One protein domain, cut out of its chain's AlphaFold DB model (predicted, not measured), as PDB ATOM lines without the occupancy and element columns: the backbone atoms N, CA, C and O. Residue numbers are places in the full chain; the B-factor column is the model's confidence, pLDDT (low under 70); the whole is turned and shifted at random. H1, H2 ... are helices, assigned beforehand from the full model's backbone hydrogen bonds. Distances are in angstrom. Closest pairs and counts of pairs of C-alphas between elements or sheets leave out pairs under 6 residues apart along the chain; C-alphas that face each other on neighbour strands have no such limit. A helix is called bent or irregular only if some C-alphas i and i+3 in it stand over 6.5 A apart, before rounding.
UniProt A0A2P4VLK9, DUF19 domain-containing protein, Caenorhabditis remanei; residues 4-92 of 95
ATOM      1  N   VAL A   4     207.927 219.057 106.541       81.88
ATOM      2  CA  VAL A   4     208.229 219.036 107.989       81.88
ATOM      3  C   VAL A   4     208.888 217.716 108.390       81.88
ATOM      4  O   VAL A   4     209.915 217.727 109.065       81.88
ATOM      5  N   CYS A   5     208.342 216.580 107.938       86.25
ATOM      6  CA  CYS A   5     208.889 215.261 108.258       86.25
ATOM      7  C   CYS A   5     210.328 215.125 107.765       86.25
ATOM      8  O   CYS A   5     211.163 214.579 108.474       86.25
ATOM      9  N   THR A   6     210.640 215.679 106.591       87.50
ATOM     10  CA  THR A   6     211.991 215.608 106.027       87.50
ATOM     11  C   THR A   6     212.997 216.449 106.827       87.50
ATOM     12  O   THR A   6     214.155 216.058 106.962       87.50
ATOM     13  N   LEU A   7     212.572 217.584 107.398       90.94
ATOM     14  CA  LEU A   7     213.405 218.365 108.323       90.94
ATOM     15  C   LEU A   7     213.628 217.638 109.653       90.94
ATOM     16  O   LEU A   7     214.746 217.636 110.162       90.94
ATOM     17  N   VAL A   8     212.581 217.018 110.208       92.00
ATOM     18  CA  VAL A   8     212.692 216.205 111.431       92.00
ATOM     19  C   VAL A   8     213.638 215.029 111.209       92.00
ATOM     20  O   VAL A   8     214.527 214.803 112.025       92.00
ATOM     21  N   GLU A   9     213.479 214.303 110.104       93.00
ATOM     22  CA  GLU A   9     214.337 213.173 109.753       93.00
ATOM     23  C   GLU A   9     215.798 213.614 109.674       93.00
ATOM     24  O   GLU A   9     216.607 213.134 110.457       93.00
ATOM     25  N   PHE A  10     216.111 214.628 108.863       94.06
ATOM     26  CA  PHE A  10     217.467 215.172 108.760       94.06
ATOM     27  C   PHE A  10     218.055 215.583 110.118       94.06
ATOM     28  O   PHE A  10     219.174 215.194 110.454       94.06
ATOM     29  N   GLY A  11     217.298 216.331 110.930       93.50
ATOM     30  CA  GLY A  11     217.744 216.777 112.253       93.50
ATOM     31  C   GLY A  11     218.007 215.628 113.232       93.50
ATOM     32  O   GLY A  11     218.891 215.721 114.082       93.50
ATOM     33  N   THR A  12     217.259 214.528 113.112       93.88
ATOM     34  CA  THR A  12     217.327 213.375 114.026       93.88
ATOM     35  C   THR A  12     218.200 212.229 113.522       93.88
ATOM     36  O   THR A  12     218.516 211.333 114.311       93.88
ATOM     37  N   THR A  13     218.646 212.267 112.265       95.25
ATOM     38  CA  THR A  13     219.547 211.276 111.664       95.25
ATOM     39  C   THR A  13     220.869 211.931 111.261       95.25
ATOM     40  O   THR A  13     221.809 211.951 112.057       95.25
ATOM     41  N   GLU A  14     220.935 212.500 110.061       94.81
ATOM     42  CA  GLU A  14     222.138 213.004 109.398       94.81
ATOM     43  C   GLU A  14     222.811 214.140 110.172       94.81
ATOM     44  O   GLU A  14     224.032 214.159 110.305       94.81
ATOM     45  N   PHE A  15     222.016 215.047 110.743       96.00
ATOM     46  CA  PHE A  15     222.493 216.239 111.445       96.00
ATOM     47  C   PHE A  15     222.485 216.089 112.973       96.00
ATOM     48  O   PHE A  15     222.845 217.015 113.700       96.00
ATOM     49  N   LYS A  16     222.101 214.913 113.493       96.19
ATOM     50  CA  LYS A  16     221.890 214.666 114.931       96.19
ATOM     51  C   LYS A  16     223.108 214.998 115.787       96.19
ATOM     52  O   LYS A  16     222.972 215.543 116.883       96.19
ATOM     53  N   SER A  17     224.296 214.609 115.328       96.88
ATOM     54  CA  SER A  17     225.540 214.826 116.072       96.88
ATOM     55  C   SER A  17     225.868 216.315 116.172       96.88
ATOM     56  O   SER A  17     226.225 216.778 117.255       96.88
ATOM     57  N   CYS A  18     225.688 217.065 115.082       97.38
ATOM     58  CA  CYS A  18     225.889 218.506 115.066       97.38
ATOM     59  C   CYS A  18     224.829 219.228 115.898       97.38
ATOM     60  O   CYS A  18     225.178 220.029 116.762       97.38
ATOM     61  N   TYR A  19     223.553 218.869 115.735       93.69
ATOM     62  CA  TYR A  19     222.455 219.446 116.508       93.69
ATOM     63  C   TYR A  19     222.707 219.360 118.020       93.69
ATOM     64  O   TYR A  19     222.592 220.361 118.718       93.69
ATOM     65  N   LYS A  20     223.162 218.205 118.527       95.75
ATOM     66  CA  LYS A  20     223.533 218.050 119.946       95.75
ATOM     67  C   LYS A  20     224.651 218.993 120.400       95.75
ATOM     68  O   LYS A  20     224.639 219.431 121.545       95.75
ATOM     69  N   LYS A  21     225.634 219.276 119.541       96.56
ATOM     70  CA  LYS A  21     226.708 220.227 119.864       96.56
ATOM     71  C   LYS A  21     226.175 221.653 119.911       96.56
ATOM     72  O   LYS A  21     226.499 222.368 120.851       96.56
ATOM     73  N   LEU A  22     225.352 222.032 118.930       95.56
ATOM     74  CA  LEU A  22     224.728 223.355 118.839       95.56
ATOM     75  C   LEU A  22     223.808 223.635 120.031       95.56
ATOM     76  O   LEU A  22     223.895 224.711 120.617       95.56
ATOM     77  N   ASP A  23     223.003 222.653 120.435       91.44
ATOM     78  CA  ASP A  23     222.103 222.730 121.595       91.44
ATOM     79  C   ASP A  23     222.867 222.929 122.919       91.44
ATOM     80  O   ASP A  23     222.411 223.620 123.826       91.44
ATOM     81  N   GLY A  24     224.092 222.399 123.008       91.62
ATOM     82  CA  GLY A  24     224.994 222.641 124.135       91.62
ATOM     83  C   GLY A  24     225.641 224.034 124.151       91.62
ATOM     84  O   GLY A  24     226.301 224.389 125.132       91.62
ATOM     85  N   THR A  25     225.493 224.832 123.087       92.19
ATOM     86  CA  THR A  25     226.063 226.185 123.026       92.19
ATOM     87  C   THR A  25     225.164 227.209 123.718       92.19
ATOM     88  O   THR A  25     223.952 227.061 123.832       92.19
ATOM     89  N   LYS A  26     225.755 228.328 124.151       93.06
ATOM     90  CA  LYS A  26     224.994 229.493 124.633       93.06
ATOM     91  C   LYS A  26     224.584 230.443 123.502       93.06
ATOM     92  O   LYS A  26     224.158 231.558 123.804       93.06
ATOM     93  N   SER A  27     224.729 230.037 122.239       94.69
ATOM     94  CA  SER A  27     224.465 230.913 121.102       94.69
ATOM     95  C   SER A  27     223.002 231.348 121.066       94.69
ATOM     96  O   SER A  27     222.087 230.528 121.139       94.69
ATOM     97  N   GLN A  28     222.787 232.657 120.943       95.25
ATOM     98  CA  GLN A  28     221.451 233.214 120.772       95.25
ATOM     99  C   GLN A  28     220.879 232.866 119.394       95.25
ATOM    100  O   GLN A  28     219.691 232.592 119.277       95.25
ATOM    101  N   CYS A  29     221.739 232.782 118.378       95.12
ATOM    102  CA  CYS A  29     221.346 232.391 117.034       95.12
ATOM    103  C   CYS A  29     220.686 231.007 117.020       95.12
ATOM    104  O   CYS A  29     219.596 230.855 116.476       95.12
ATOM    105  N   ILE A  30     221.298 230.017 117.686       94.31
ATOM    106  CA  ILE A  30     220.742 228.660 117.798       94.31
ATOM    107  C   ILE A  30     219.388 228.658 118.515       94.31
ATOM    108  O   ILE A  30     218.481 227.954 118.084       94.31
ATOM    109  N   LYS A  31     219.230 229.464 119.572       93.88
ATOM    110  CA  LYS A  31     217.972 229.559 120.333       93.88
ATOM    111  C   LYS A  31     216.838 230.205 119.542       93.88
ATOM    112  O   LYS A  31     215.693 229.787 119.680       93.88
ATOM    113  N   ASP A  32     217.155 231.219 118.744       94.25
ATOM    114  CA  ASP A  32     216.160 231.988 117.992       94.25
ATOM    115  C   ASP A  32     215.770 231.311 116.673       94.25
ATOM    116  O   ASP A  32     214.727 231.611 116.089       94.25
ATOM    117  N   TYR A  33     216.603 230.402 116.173       94.06
ATOM    118  CA  TYR A  33     216.393 229.796 114.872       94.06
ATOM    119  C   TYR A  33     215.363 228.671 114.899       94.06
ATOM    120  O   TYR A  33     215.487 227.683 115.620       94.06
ATOM    121  N   ASN A  34     214.371 228.784 114.016       92.12
ATOM    122  CA  ASN A  34     213.321 227.790 113.860       92.12
ATOM    123  C   ASN A  34     213.184 227.356 112.385       92.12
ATOM    124  O   ASN A  34     212.511 228.038 111.600       92.12
ATOM    125  N   PRO A  35     213.756 226.200 111.991       91.00
ATOM    126  CA  PRO A  35     213.702 225.732 110.605       91.00
ATOM    127  C   PRO A  35     212.275 225.383 110.153       91.00
ATOM    128  O   PRO A  35     211.951 225.494 108.969       91.00
ATOM    129  N   TYR A  36     211.387 225.016 111.082       90.75
ATOM    130  CA  TYR A  36     209.990 224.703 110.777       90.75
ATOM    131  C   TYR A  36     209.176 225.961 110.471       90.75
ATOM    132  O   TYR A  36     208.346 225.948 109.564       90.75
ATOM    133  N   GLN A  37     209.435 227.064 111.179       91.81
ATOM    134  CA  GLN A  37     208.809 228.354 110.883       91.81
ATOM    135  C   GLN A  37     209.268 228.893 109.523       91.81
ATOM    136  O   GLN A  37     208.439 229.342 108.731       91.81
ATOM    137  N   ILE A  38     210.568 228.794 109.227       92.50
ATOM    138  CA  ILE A  38     211.146 229.156 107.923       92.50
ATOM    139  C   ILE A  38     210.455 228.377 106.806       92.50
ATOM    140  O   ILE A  38     209.941 228.961 105.850       92.50
ATOM    141  N   GLN A  39     210.371 227.056 106.956       91.12
ATOM    142  CA  GLN A  39     209.657 226.212 106.013       91.12
ATOM    143  C   GLN A  39     208.187 226.619 105.888       91.12
ATOM    144  O   GLN A  39     207.693 226.795 104.778       91.12
ATOM    145  N   TRP A  40     207.465 226.785 106.993       91.56
ATOM    146  CA  TRP A  40     206.053 227.147 106.939       91.56
ATOM    147  C   TRP A  40     205.838 228.463 106.177       91.56
ATOM    148  O   TRP A  40     204.993 228.522 105.280       91.56
ATOM    149  N   HIS A  41     206.663 229.483 106.437       92.81
ATOM    150  CA  HIS A  41     206.618 230.747 105.704       92.81
ATOM    151  C   HIS A  41     206.912 230.574 104.210       92.81
ATOM    152  O   HIS A  41     206.158 231.099 103.388       92.81
ATOM    153  N   LEU A  42     207.933 229.789 103.843       91.19
ATOM    154  CA  LEU A  42     208.244 229.477 102.443       91.19
ATOM    155  C   LEU A  42     207.062 228.832 101.710       91.19
ATOM    156  O   LEU A  42     206.911 229.030 100.506       91.19
ATOM    157  N   PHE A  43     206.224 228.055 102.395       89.94
ATOM    158  CA  PHE A  43     205.090 227.362 101.777       89.94
ATOM    159  C   PHE A  43     203.794 228.177 101.795       89.94
ATOM    160  O   PHE A  43     202.953 227.975 100.921       89.94
ATOM    161  N   LYS A  44     203.603 229.062 102.781       92.06
ATOM    162  CA  LYS A  44     202.300 229.698 103.039       92.06
ATOM    163  C   LYS A  44     202.258 231.202 102.794       92.06
ATOM    164  O   LYS A  44     201.199 231.694 102.416       92.06
ATOM    165  N   LYS A  45     203.358 231.938 102.980       93.69
ATOM    166  CA  LYS A  45     203.361 233.391 102.745       93.69
ATOM    167  C   LYS A  45     203.428 233.694 101.247       93.69
ATOM    168  O   LYS A  45     204.121 233.000 100.506       93.69
ATOM    169  N   SER A  46     202.736 234.733 100.788       93.56
ATOM    170  CA  SER A  46     202.850 235.231  99.408       93.56
ATOM    171  C   SER A  46     204.212 235.890  99.163       93.56
ATOM    172  O   SER A  46     204.865 235.582  98.167       93.56
ATOM    173  N   ASP A  47     204.675 236.699 100.117       94.81
ATOM    174  CA  ASP A  47     206.013 237.293 100.154       94.81
ATOM    175  C   ASP A  47     206.975 236.447 101.005       94.81
ATOM    176  O   ASP A  47     206.646 236.024 102.115       94.81
ATOM    177  N   ILE A  48     208.165 236.180 100.468       94.50
ATOM    178  CA  ILE A  48     209.225 235.385 101.107       94.50
ATOM    179  C   ILE A  48     210.498 236.191 101.363       94.50
ATOM    180  O   ILE A  48     211.481 235.601 101.794       94.50
ATOM    181  N   THR A  49     210.497 237.505 101.131       93.94
ATOM    182  CA  THR A  49     211.686 238.365 101.270       93.94
ATOM    183  C   THR A  49     212.325 238.220 102.651       93.94
ATOM    184  O   THR A  49     213.498 237.877 102.758       93.94
ATOM    185  N   GLU A  50     211.522 238.346 103.710       92.50
ATOM    186  CA  GLU A  50     211.965 238.148 105.098       92.50
ATOM    187  C   GLU A  50     212.537 236.741 105.337       92.50
ATOM    188  O   GLU A  50     213.503 236.568 106.078       92.50
ATOM    189  N   VAL A  51     211.950 235.722 104.707       93.56
ATOM    190  CA  VAL A  51     212.393 234.335 104.869       93.56
ATOM    191  C   VAL A  51     213.717 234.098 104.160       93.56
ATOM    192  O   VAL A  51     214.576 233.417 104.704       93.56
ATOM    193  N   CYS A  52     213.897 234.681 102.975       94.06
ATOM    194  CA  CYS A  52     215.155 234.634 102.244       94.06
ATOM    195  C   CYS A  52     216.284 235.290 103.047       94.06
ATOM    196  O   CYS A  52     217.352 234.699 103.169       94.06
ATOM    197  N   SER A  53     216.038 236.459 103.652       92.88
ATOM    198  CA  SER A  53     217.032 237.159 104.478       92.88
ATOM    199  C   SER A  53     217.409 236.416 105.761       92.88
ATOM    200  O   SER A  53     218.488 236.646 106.292       92.88
ATOM    201  N   ASN A  54     216.535 235.538 106.262       93.88
ATOM    202  CA  ASN A  54     216.733 234.822 107.524       93.88
ATOM    203  C   ASN A  54     216.832 233.299 107.346       93.88
ATOM    204  O   ASN A  54     216.693 232.554 108.320       93.88
ATOM    205  N   LEU A  55     217.062 232.808 106.120       94.88
ATOM    206  CA  LEU A  55     217.069 231.371 105.821       94.88
ATOM    207  C   LEU A  55     218.092 230.613 106.682       94.88
ATOM    208  O   LEU A  55     217.827 229.497 107.135       94.88
ATOM    209  N   PHE A  56     219.228 231.255 106.954       95.50
ATOM    210  CA  PHE A  56     220.313 230.757 107.800       95.50
ATOM    211  C   PHE A  56     220.436 231.560 109.101       95.50
ATOM    212  O   PHE A  56     221.529 231.812 109.610       95.50
ATOM    213  N   GLY A  57     219.296 231.991 109.632       94.12
ATOM    214  CA  GLY A  57     219.237 232.846 110.805       94.12
ATOM    215  C   GLY A  57     219.539 234.298 110.466       94.12
ATOM    216  O   GLY A  57     219.955 234.639 109.356       94.12
ATOM    217  N   LYS A  58     219.284 235.164 111.443       92.19
ATOM    218  CA  LYS A  58     219.536 236.594 111.311       92.19
ATOM    219  C   LYS A  58     221.021 236.830 111.027       92.19
ATOM    220  O   LYS A  58     221.871 236.226 111.678       92.19
ATOM    221  N   ASP A  59     221.320 237.680 110.050       90.62
ATOM    222  CA  ASP A  59     222.693 238.009 109.641       90.62
ATOM    223  C   ASP A  59     223.541 236.760 109.289       90.62
ATOM    224  O   ASP A  59     224.756 236.746 109.480       90.62
ATOM    225  N   ASN A  60     222.897 235.687 108.799       91.44
ATOM    226  CA  ASN A  60     223.512 234.389 108.477       91.44
ATOM    227  C   ASN A  60     224.272 233.732 109.645       91.44
ATOM    228  O   ASN A  60     225.212 232.955 109.442       91.44
ATOM    229  N   CYS A  61     223.861 234.010 110.883       94.94
ATOM    230  CA  CYS A  61     224.564 233.552 112.076       94.94
ATOM    231  C   CYS A  61     224.715 232.015 112.176       94.94
ATOM    232  O   CYS A  61     225.700 231.550 112.754       94.94
ATOM    233  N   PHE A  62     223.826 231.213 111.556       95.38
ATOM    234  CA  PHE A  62     223.942 229.742 111.576       95.38
ATOM    235  C   PHE A  62     225.219 229.237 110.914       95.38
ATOM    236  O   PHE A  62     225.765 228.223 111.348       95.38
ATOM    237  N   GLN A  63     225.703 229.918 109.872       96.25
ATOM    238  CA  GLN A  63     226.908 229.490 109.168       96.25
ATOM    239  C   GLN A  63     228.098 229.419 110.119       96.25
ATOM    240  O   GLN A  63     228.825 228.422 110.139       96.25
ATOM    241  N   LYS A  64     228.280 230.479 110.911       95.56
ATOM    242  CA  LYS A  64     229.369 230.572 111.877       95.56
ATOM    243  C   LYS A  64     229.203 229.521 112.970       95.56
ATOM    244  O   LYS A  64     230.132 228.761 113.209       95.56
ATOM    245  N   ASP A  65     228.020 229.421 113.569       96.81
ATOM    246  CA  ASP A  65     227.795 228.500 114.686       96.81
ATOM    247  C   ASP A  65     227.962 227.028 114.288       96.81
ATOM    248  O   ASP A  65     228.592 226.257 115.015       96.81
ATOM    249  N   ILE A  66     227.463 226.633 113.110       98.00
ATOM    250  CA  ILE A  66     227.668 225.278 112.583       98.00
ATOM    251  C   ILE A  66     229.144 225.045 112.265       98.00
ATOM    252  O   ILE A  66     229.688 224.002 112.628       98.00
ATOM    253  N   THR A  67     229.808 225.997 111.608       97.81
ATOM    254  CA  THR A  67     231.221 225.838 111.243       97.81
ATOM    255  C   THR A  67     232.107 225.720 112.484       97.81
ATOM    256  O   THR A  67     232.956 224.831 112.527       97.81
ATOM    257  N   ASP A  68     231.865 226.533 113.513       96.81
ATOM    258  CA  ASP A  68     232.635 226.531 114.760       96.81
ATOM    259  C   ASP A  68     232.406 225.245 115.577       96.81
ATOM    260  O   ASP A  68     233.352 224.668 116.116       96.81
ATOM    261  N   ALA A  69     231.161 224.761 115.673       97.25
ATOM    262  CA  ALA A  69     230.830 223.593 116.497       97.25
ATOM    263  C   ALA A  69     231.044 222.246 115.777       97.25
ATOM    264  O   ALA A  69     231.387 221.226 116.395       97.25
ATOM    265  N   CYS A  70     230.792 222.209 114.471       97.94
ATOM    266  CA  CYS A  70     230.642 220.979 113.695       97.94
ATOM    267  C   CYS A  70     231.558 220.905 112.468       97.94
ATOM    268  O   CYS A  70     231.804 219.804 111.976       97.94
ATOM    269  N   GLY A  71     232.093 222.039 112.009       97.81
ATOM    270  CA  GLY A  71     232.961 222.139 110.840       97.81
ATOM    271  C   GLY A  71     232.224 222.482 109.543       97.81
ATOM    272  O   GLY A  71     231.005 222.354 109.423       97.81
ATOM    273  N   VAL A  72     233.003 222.892 108.537       97.69
ATOM    274  CA  VAL A  72     232.508 223.374 107.232       97.69
ATOM    275  C   VAL A  72     231.649 222.331 106.506       97.69
ATOM    276  O   VAL A  72     230.665 222.688 105.866       97.69
ATOM    277  N   ASN A  73     231.974 221.042 106.625       97.56
ATOM    278  CA  ASN A  73     231.222 219.981 105.946       97.56
ATOM    279  C   ASN A  73     229.775 219.875 106.454       97.56
ATOM    280  O   ASN A  73     228.860 219.682 105.658       97.56
ATOM    281  N   GLU A  74     229.555 220.027 107.761       97.88
ATOM    282  CA  GLU A  74     228.203 220.012 108.335       97.88
ATOM    283  C   GLU A  74     227.422 221.270 107.945       97.88
ATOM    284  O   GLU A  74     226.221 221.196 107.686       97.88
ATOM    285  N   TRP A  75     228.109 222.407 107.795       97.50
ATOM    286  CA  TRP A  75     227.504 223.611 107.233       97.50
ATOM    287  C   TRP A  75     227.032 223.400 105.789       97.50
ATOM    288  O   TRP A  75     225.892 223.732 105.477       97.50
ATOM    289  N   GLN A  76     227.855 222.804 104.920       97.12
ATOM    290  CA  GLN A  76     227.464 222.554 103.526       97.12
ATOM    291  C   GLN A  76     226.243 221.630 103.428       97.12
ATOM    292  O   GLN A  76     225.287 221.961 102.730       97.12
ATOM    293  N   LYS A  77     226.208 220.537 104.206       96.38
ATOM    294  CA  LYS A  77     225.036 219.643 104.271       96.38
ATOM    295  C   LYS A  77     223.771 220.378 104.713       96.38
ATOM    296  O   LYS A  77     222.704 220.201 104.128       96.38
ATOM    297  N   PHE A  78     223.882 221.216 105.744       96.06
ATOM    298  CA  PHE A  78     222.763 222.023 106.220       96.06
ATOM    299  C   PHE A  78     222.296 223.033 105.160       96.06
ATOM    300  O   PHE A  78     221.095 223.132 104.894       96.06
ATOM    301  N   LYS A  79     223.231 223.742 104.510       95.50
ATOM    302  CA  LYS A  79     222.944 224.674 103.409       95.50
ATOM    303  C   LYS A  79     222.169 223.957 102.301       95.50
ATOM    304  O   LYS A  79     221.083 224.406 101.936       95.50
ATOM    305  N   GLU A  80     222.646 222.806 101.833       94.50
ATOM    306  CA  GLU A  80     221.967 221.998 100.807       94.50
ATOM    307  C   GLU A  80     220.567 221.538 101.239       94.50
ATOM    308  O   GLU A  80     219.601 221.655 100.477       94.50
ATOM    309  N   ARG A  81     220.415 221.073 102.485       93.44
ATOM    310  CA  ARG A  81     219.114 220.669 103.041       93.44
ATOM    311  C   ARG A  81     218.092 221.801 102.986       93.44
ATOM    312  O   ARG A  81     216.940 221.560 102.620       93.44
ATOM    313  N   MET A  82     218.501 223.014 103.350       93.12
ATOM    314  CA  MET A  82     217.636 224.194 103.366       93.12
ATOM    315  C   MET A  82     217.317 224.690 101.951       93.12
ATOM    316  O   MET A  82     216.164 225.016 101.661       93.12
ATOM    317  N   LEU A  83     218.299 224.675 101.045       92.31
ATOM    318  CA  LEU A  83     218.121 225.048  99.635       92.31
ATOM    319  C   LEU A  83     217.169 224.107  98.879       92.31
ATOM    320  O   LEU A  83     216.529 224.515  97.911       92.31
ATOM    321  N   THR A  84     217.034 222.864  99.341       90.56
ATOM    322  CA  THR A  84     216.160 221.844  98.742       90.56
ATOM    323  C   THR A  84     214.776 221.748  99.395       90.56
ATOM    324  O   THR A  84     213.994 220.863  99.046       90.56
ATOM    325  N   LEU A  85     214.425 222.662 100.311       88.44
ATOM    326  CA  LEU A  85     213.130 222.644 101.004       88.44
ATOM    327  C   LEU A  85     211.932 222.797 100.065       88.44
ATOM    328  O   LEU A  85     210.933 222.090 100.224       88.44
ATOM    329  N   ASN A  86     212.005 223.749  99.131       88.81
ATOM    330  CA  ASN A  86     211.036 223.925  98.054       88.81
ATOM    331  C   ASN A  86     211.606 224.777  96.907       88.81
ATOM    332  O   ASN A  86     212.617 225.459  97.056       88.81
ATOM    333  N   ASP A  87     210.894 224.814  95.779       90.06
ATOM    334  CA  ASP A  87     211.304 225.602  94.610       90.06
ATOM    335  C   ASP A  87     211.298 227.118  94.837       90.06
ATOM    336  O   ASP A  87     211.899 227.860  94.065       90.06
ATOM    337  N   ARG A  88     210.631 227.610  95.886       92.06
ATOM    338  CA  ARG A  88     210.603 229.045  96.192       92.06
ATOM    339  C   ARG A  88     211.906 229.526  96.811       92.06
ATOM    340  O   ARG A  88     212.250 230.677  96.579       92.06
ATOM    341  N   VAL A  89     212.654 228.661  97.501       91.25
ATOM    342  CA  VAL A  89     214.002 228.999  97.991       91.25
ATOM    343  C   VAL A  89     214.928 229.386  96.836       91.25
ATOM    344  O   VAL A  89     215.737 230.291  96.991       91.25
ATOM    345  N   LYS A  90     214.739 228.814  95.638       89.12
ATOM    346  CA  LYS A  90     215.498 229.179  94.426       89.12
ATOM    347  C   LYS A  90     215.295 230.636  93.983       89.12
ATOM    348  O   LYS A  90     216.037 231.118  93.138       89.12
ATOM    349  N   LYS A  91     214.274 231.324  94.507       91.12
ATOM    350  CA  LYS A  91     214.025 232.753  94.257       91.12
ATOM    351  C   LYS A  91     214.770 233.661  95.241       91.12
ATOM    352  O   LYS A  91     214.785 234.870  95.040       91.12
ATOM    353  N   CYS A  92     215.342 233.102  96.306       91.50
ATOM    354  CA  CYS A  92     216.205 233.834  97.218       91.50
ATOM    355  C   CYS A  92     217.579 234.037  96.564       91.50
ATOM    356  O   CYS A  92     218.135 233.098  95.999       91.50
TER     357      CYS A  92
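AT A GLANCE: This is residues 4 to 92 of the 95 residues of the protein "DUF19 domain-containing protein" of Caenorhabditis remanei (UniProt A0A2P4VLK9). A compact body of short helices is built round the hairpin of H6 and H7, with H2 and H3 packed on H6. H1 and H4 run opposite ways at a shallow tilt, and short H5 touches H4. The printed part has 89 residues with seven named helices, H1 to H7 in that order, and no named strand: all helix. It is compact, with a radius of gyration of the C-alphas of 12.5 A, and spans 35 by 25 by 19 A.

IN THESE COORDINATES: H1, residues 4 to 12, begins at C-alpha 4 (208.229, 219.036, 107.989). H2 is residues 16 to 23, H3 28 to 32, H4 35 to 44, 14.2 A long, and H5 49 to 53. H6, residues 58 to 70, is 19.3 A long and irregular: C-alphas 59 and 62 are 8.6 A apart. H7, residues 72 to 83, is 16.4 A long and ends at C-alpha 83 (218.121, 225.048, 99.635).

HOW THE PARTS SIT: The hub, H6, touches H2 with residues 65 to 70 alone, at a steep tilt of 61 degrees; the closest C-alphas, of Cys 18 and Cys 70, are 5.5 A apart. H6 touches H3, closest at C-alphas 29 and 61, 6.0 A. Residues 63 to 67 of H6 touch residues 72 to 75 of H7 in a helical hairpin at 43 degrees, closest at C-alphas 66 and 75, 5.6 A. H1 touches H4, opposite ways at a shallow tilt of 17 degrees, closest at C-alphas 4 and 36, 6.6 A. H4 and H5 only just touch, with 3 pairs of C-alphas within 8 A, the closest being 38 and 51, 6.1 A. H1 and H7 are near each other. Helix packing is mostly crossed, but only just. Every O i to N i+4 pair is within hydrogen-bond range in H1, H2, H3, H4, H5 and H7; in H6, 6 of 9 are.

THE WHOLE: The C-alphas of Gly 24 and Ser 46, the two farthest apart, are 35.5 A apart. The printed part has no cut, and the six links between helices are tight. Mean pLDDT of the printed part is 93.6; no printed residue is under 70.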